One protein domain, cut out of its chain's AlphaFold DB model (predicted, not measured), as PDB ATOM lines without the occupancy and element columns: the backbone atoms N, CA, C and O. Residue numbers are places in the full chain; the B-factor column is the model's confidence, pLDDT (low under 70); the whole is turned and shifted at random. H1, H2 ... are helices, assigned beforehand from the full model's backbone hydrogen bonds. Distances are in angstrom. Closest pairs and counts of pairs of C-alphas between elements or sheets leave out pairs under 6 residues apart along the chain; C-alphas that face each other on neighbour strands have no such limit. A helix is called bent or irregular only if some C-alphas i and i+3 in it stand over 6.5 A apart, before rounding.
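This is residues 9 to 52 of the 150 residues of an uncharacterized protein of Planctomycetes bacterium HGW-Planctomycetes-1 (UniProt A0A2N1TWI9). One long helix, H2, makes most of the length, and a winding loop, residues 14 to 32, folds back beside part of it, with the small helix H1 beyond the loop's other end. The last residues, 47 to 52, stick out free. The printed part has 44 residues with two named helices, H1 then H2, and no named strand; its class is all helix. It is loose, with a radius of gyration of the C-alphas of 11.8 A, and elongated, spanning 37 by 23 by 13 A.

Find C-alpha 33 at (-29.783, 23.470, -31.121); from there H2, residues 33 to 50, runs 25.9 A to C-alpha 50 at (-10.074, 29.535, -15.457). H2 is irregular, but only just: C-alphas 46 and 49 are 6.51 A apart. Look back to C-alpha 9 at (-10.868, 21.657, -44.553), where H1, residues 9 to 13, begins.

H2 and H1 are apart, with no C-alpha of the one within 8 A of the other. In H1 every O i to N i+4 pair is within hydrogen-bond range; in H2, 12 of 14 are.

The C-alphas of Gly 28 and Asp 52, the two farthest apart, are 36.8 A apart. The link from H1 to H2, 19 residues, is long. The printed part has no cut, and no printed residue is under 70 in pLDDT.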
ATOM      1  N   ASN A   9     -10.590  23.044 -44.195       90.25
ATOM      2  CA  ASN A   9     -10.868  21.657 -44.553       90.25
ATOM      3  C   ASN A   9     -10.598  20.694 -43.391       90.25
ATOM      4  O   ASN A   9     -11.308  19.704 -43.246       90.25
ATOM      5  N   GLU A  10      -9.598  20.964 -42.554       88.62
ATOM      6  CA  GLU A  10      -9.384  20.183 -41.336       88.62
ATOM      7  C   GLU A  10     -10.542  20.409 -40.366       88.62
ATOM      8  O   GLU A  10     -11.171  19.435 -39.964       88.62
ATOM      9  N   LEU A  11     -10.915  21.665 -40.092       87.19
ATOM     10  CA  LEU A  11     -12.021  22.006 -39.186       87.19
ATOM     11  C   LEU A  11     -13.345  21.338 -39.581       87.19
ATOM     12  O   LEU A  11     -14.048  20.813 -38.719       87.19
ATOM     13  N   LEU A  12     -13.675  21.310 -40.876       87.56
ATOM     14  CA  LEU A  12     -14.909  20.694 -41.381       87.56
ATOM     15  C   LEU A  12     -14.951  19.163 -41.245       87.56
ATOM     16  O   LEU A  12     -16.039  18.587 -41.296       87.56
ATOM     17  N   ASN A  13     -13.794  18.510 -41.095       86.00
ATOM     18  CA  ASN A  13     -13.675  17.055 -40.970       86.00
ATOM     19  C   ASN A  13     -13.494  16.582 -39.516       86.00
ATOM     20  O   ASN A  13     -13.502  15.375 -39.264       86.00
ATOM     21  N   ILE A  14     -13.355  17.498 -38.550       86.19
ATOM     22  CA  ILE A  14     -13.289  17.140 -37.132       86.19
ATOM     23  C   ILE A  14     -14.689  16.751 -36.648       86.19
ATOM     24  O   ILE A  14     -15.653  17.502 -36.770       86.19
ATOM     25  N   VAL A  15     -14.796  15.559 -36.064       84.75
ATOM     26  CA  VAL A  15     -16.060  15.042 -35.507       84.75
ATOM     27  C   VAL A  15     -16.105  15.213 -33.988       84.75
ATOM     28  O   VAL A  15     -17.176  15.365 -33.404       84.75
ATOM     29  N   ASN A  16     -14.943  15.224 -33.335       85.19
ATOM     30  CA  ASN A  16     -14.787  15.518 -31.919       85.19
ATOM     31  C   ASN A  16     -13.392  16.082 -31.635       85.19
ATOM     32  O   ASN A  16     -12.450  15.822 -32.379       85.19
ATOM     33  N   ASP A  17     -13.278  16.829 -30.545       85.25
ATOM     34  CA  ASP A  17     -12.000  17.179 -29.948       85.25
ATOM     35  C   ASP A  17     -11.505  16.002 -29.095       85.25
ATOM     36  O   ASP A  17     -12.212  15.551 -28.191       85.25
ATOM     37  N   THR A  18     -10.313  15.479 -29.379       82.88
ATOM     38  CA  THR A  18      -9.816  14.248 -28.739       82.88
ATOM     39  C   THR A  18      -9.416  14.439 -27.278       82.88
ATOM     40  O   THR A  18      -9.384  13.467 -26.527       82.88
ATOM     41  N   GLU A  19      -9.104  15.669 -26.872       80.44
ATOM     42  CA  GLU A  19      -8.650  15.986 -25.517       80.44
ATOM     43  C   GLU A  19      -9.831  16.192 -24.558       80.44
ATOM     44  O   GLU A  19      -9.883  15.620 -23.470       80.44
ATOM     45  N   THR A  20     -10.827  16.967 -24.983       75.38
ATOM     46  CA  THR A  20     -12.025  17.295 -24.196       75.38
ATOM     47  C   THR A  20     -13.211  16.368 -24.486       75.38
ATOM     48  O   THR A  20     -14.225  16.389 -23.774       75.38
ATOM     49  N   GLY A  21     -13.126  15.564 -25.549       77.69
ATOM     50  CA  GLY A  21     -14.184  14.677 -26.035       77.69
ATOM     51  C   GLY A  21     -15.412  15.415 -26.577       77.69
ATOM     52  O   GLY A  21     -16.485  14.811 -26.662       77.69
ATOM     53  N   VAL A  22     -15.326  16.729 -26.825       80.12
ATOM     54  CA  VAL A  22     -16.442  17.558 -27.306       80.12
ATOM     55  C   VAL A  22     -16.736  17.215 -28.761       80.12
ATOM     56  O   VAL A  22     -15.887  17.392 -29.621       80.12
ATOM     57  N   GLU A  23     -17.948  16.745 -29.043       83.12
ATOM     58  CA  GLU A  23     -18.397  16.473 -30.412       83.12
ATOM     59  C   GLU A  23     -18.718  17.776 -31.151       83.12
ATOM     60  O   GLU A  23     -19.409  18.652 -30.618       83.12
ATOM     61  N   TYR A  24     -18.260  17.874 -32.396       86.94
ATOM     62  CA  TYR A  24     -18.617  18.971 -33.287       86.94
ATOM     63  C   TYR A  24     -19.962  18.698 -33.955       86.94
ATOM     64  O   TYR A  24     -20.377  17.557 -34.180       86.94
ATOM     65  N   ILE A  25     -20.673  19.774 -34.282       89.25
ATOM     66  CA  ILE A  25     -21.927  19.680 -35.024       89.25
ATOM     67  C   ILE A  25     -21.593  19.230 -36.446       89.25
ATOM     68  O   ILE A  25     -20.840  19.901 -37.144       89.25
ATOM     69  N   THR A  26     -22.177  18.119 -36.891       86.81
ATOM     70  CA  THR A  26     -21.985  17.626 -38.257       86.81
ATOM     71  C   THR A  26     -22.363  18.694 -39.283       86.81
ATOM     72  O   THR A  26     -23.450  19.276 -39.214       86.81
ATOM     73  N   THR A  27     -21.489  18.917 -40.263       85.31
ATOM     74  CA  THR A  27     -21.724  19.853 -41.366       85.31
ATOM     75  C   THR A  27     -23.058  19.555 -42.059       85.31
ATOM     76  O   THR A  27     -23.337  18.418 -42.434       85.31
ATOM     77  N   GLY A  28     -23.906  20.577 -42.204       86.81
ATOM     78  CA  GLY A  28     -25.233  20.456 -42.822       86.81
ATOM     79  C   GLY A  28     -26.359  19.960 -41.902       86.81
ATOM     80  O   GLY A  28     -27.485  19.791 -42.368       86.81
ATOM     81  N   LYS A  29     -26.110  19.742 -40.602       84.44
ATOM     82  CA  LYS A  29     -27.142  19.297 -39.653       84.44
ATOM     83  C   LYS A  29     -28.168  20.394 -39.336       84.44
ATOM     84  O   LYS A  29     -27.815  21.478 -38.880       84.44
ATOM     85  N   ALA A  30     -29.453  20.063 -39.465       89.25
ATOM     86  CA  ALA A  30     -30.568  20.878 -38.985       89.25
ATOM     87  C   ALA A  30     -31.713  19.986 -38.451       89.25
ATOM     88  O   ALA A  30     -32.053  19.004 -39.111       89.25
ATOM     89  N   PRO A  31     -32.337  20.315 -37.299       91.25
ATOM     90  CA  PRO A  31     -31.958  21.360 -36.339       91.25
ATOM     91  C   PRO A  31     -30.716  20.972 -35.509       91.25
ATOM     92  O   PRO A  31     -30.491  19.795 -35.244       91.25
ATOM     93  N   TYR A  32     -29.926  21.961 -35.074       89.50
ATOM     94  CA  TYR A  32     -28.638  21.755 -34.377       89.50
ATOM     95  C   TYR A  32     -28.598  22.288 -32.931       89.50
ATOM     96  O   TYR A  32     -27.547  22.330 -32.289       89.50
ATOM     97  N   TYR A  33     -29.735  22.750 -32.399       92.19
ATOM     98  CA  TYR A  33     -29.783  23.470 -31.121       92.19
ATOM     99  C   TYR A  33     -29.305  22.641 -29.922       92.19
ATOM    100  O   TYR A  33     -28.717  23.193 -28.993       92.19
ATOM    101  N   LEU A  34     -29.565  21.331 -29.912       89.25
ATOM    102  CA  LEU A  34     -29.162  20.459 -28.810       89.25
ATOM    103  C   LEU A  34     -27.643  20.268 -28.794       89.25
ATOM    104  O   LEU A  34     -27.016  20.378 -27.743       89.25
ATOM    105  N   GLU A  35     -27.058  20.006 -29.956       89.00
ATOM    106  CA  GLU A  35     -25.626  19.802 -30.144       89.00
ATOM    107  C   GLU A  35     -24.861  21.081 -29.813       89.00
ATOM    108  O   GLU A  35     -23.901  21.039 -29.047       89.00
ATOM    109  N   PHE A  36     -25.364  22.233 -30.266       89.44
ATOM    110  CA  PHE A  36     -24.810  23.532 -29.896       89.44
ATOM    111  C   PHE A  36     -24.824  23.759 -28.379       89.44
ATOM    112  O   PHE A  36     -23.814  24.156 -27.801       89.44
ATOM    113  N   ARG A  37     -25.939  23.452 -27.700       91.62
ATOM    114  CA  ARG A  37     -26.027  23.570 -26.234       91.62
ATOM    115  C   ARG A  37     -25.064  22.628 -25.514       91.62
ATOM    116  O   ARG A  37     -24.481  23.036 -24.516       91.62
ATOM    117  N   LYS A  38     -24.876  21.396 -26.000       87.69
ATOM    118  CA  LYS A  38     -23.909  20.440 -25.427       87.69
ATOM    119  C   LYS A  38     -22.472  20.938 -25.572       87.69
ATOM    120  O   LYS A  38     -21.726  20.910 -24.595       87.69
ATOM    121  N   MET A  39     -22.112  21.413 -26.764       87.44
ATOM    122  CA  MET A  39     -20.795  21.979 -27.053       87.44
ATOM    123  C   MET A  39     -20.515  23.186 -26.151       87.44
ATOM    124  O   MET A  39     -19.520  23.202 -25.430       87.44
ATOM    125  N   LEU A  40     -21.447  24.146 -26.095       89.19
ATOM    126  CA  LEU A  40     -21.334  25.326 -25.238       89.19
ATOM    127  C   LEU A  40     -21.248  24.956 -23.751       89.19
ATOM    128  O   LEU A  40     -20.423  25.504 -23.026       89.19
ATOM    129  N   TYR A  41     -22.062  24.004 -23.288       88.19
ATOM    130  CA  TYR A  41     -22.035  23.543 -21.901       88.19
ATOM    131  C   TYR A  41     -20.661  22.994 -21.501       88.19
ATOM    132  O   TYR A  41     -20.156  23.322 -20.428       88.19
ATOM    133  N   ARG A  42     -20.034  22.184 -22.364       83.94
ATOM    134  CA  ARG A  42     -18.702  21.625 -22.101       83.94
ATOM    135  C   ARG A  42     -17.599  22.674 -22.176       83.94
ATOM    136  O   ARG A  42     -16.740  22.685 -21.300       83.94
ATOM    137  N   LEU A  43     -17.666  23.581 -23.150       84.25
ATOM    138  CA  LEU A  43     -16.751  24.719 -23.226       84.25
ATOM    139  C   LEU A  43     -16.798  25.542 -21.931       84.25
ATOM    140  O   LEU A  43     -15.765  25.829 -21.334       84.25
ATOM    141  N   ILE A  44     -18.003  25.858 -21.447       86.50
ATOM    142  CA  ILE A  44     -18.186  26.575 -20.182       86.50
ATOM    143  C   ILE A  44     -17.644  25.755 -19.008       86.50
ATOM    144  O   ILE A  44     -17.027  26.321 -18.112       86.50
ATOM    145  N   LEU A  45     -17.848  24.435 -18.985       85.25
ATOM    146  CA  LEU A  45     -17.322  23.578 -17.923       85.25
ATOM    147  C   LEU A  45     -15.788  23.632 -17.844       85.25
ATOM    148  O   LEU A  45     -15.255  23.743 -16.742       85.25
ATOM    149  N   ALA A  46     -15.099  23.609 -18.987       80.88
ATOM    150  CA  ALA A  46     -13.648  23.779 -19.049       80.88
ATOM    151  C   ALA A  46     -13.224  25.198 -18.619       80.88
ATOM    152  O   ALA A  46     -12.324  25.361 -17.797       80.88
ATOM    153  N   ALA A  47     -13.932  26.227 -19.095       85.31
ATOM    154  CA  ALA A  47     -13.636  27.627 -18.791       85.31
ATOM    155  C   ALA A  47     -13.960  28.044 -17.342       85.31
ATOM    156  O   ALA A  47     -13.454  29.062 -16.868       85.31
ATOM    157  N   LYS A  48     -14.798  27.289 -16.616       84.38
ATOM    158  CA  LYS A  48     -15.176  27.604 -15.226       84.38
ATOM    159  C   LYS A  48     -13.958  27.697 -14.313       84.38
ATOM    160  O   LYS A  48     -13.816  28.709 -13.643       84.38
ATOM    161  N   ARG A  49     -13.048  26.718 -14.369       78.69
ATOM    162  CA  ARG A  49     -11.832  26.726 -13.533       78.69
ATOM    163  C   ARG A  49     -10.917  27.910 -13.832       78.69
ATOM    164  O   ARG A  49     -10.308  28.460 -12.927       78.69
ATOM    165  N   ALA A  50     -10.853  28.352 -15.088       84.31
ATOM    166  CA  ALA A  50     -10.074  29.535 -15.457       84.31
ATOM    167  C   ALA A  50     -10.649  30.839 -14.865       84.31
ATOM    168  O   ALA A  50      -9.955  31.856 -14.813       84.31
ATOM    169  N   ASN A  51     -11.904  30.828 -14.405       89.62
ATOM    170  CA  ASN A  51     -12.527  31.962 -13.726       89.62
ATOM    171  C   ASN A  51     -12.369  31.923 -12.199       89.62
ATOM    172  O   ASN A  51     -12.729  32.910 -11.558       89.62
ATOM    173  N   ASP A  52     -11.824  30.851 -11.620       92.38
ATOM    174  CA  ASP A  52     -11.630  30.762 -10.172       92.38
ATOM    175  C   ASP A  52     -10.712  31.894  -9.692       92.38
ATOM    176  O   ASP A  52      -9.666  32.162 -10.290       92.38
TER     177      ASP A  52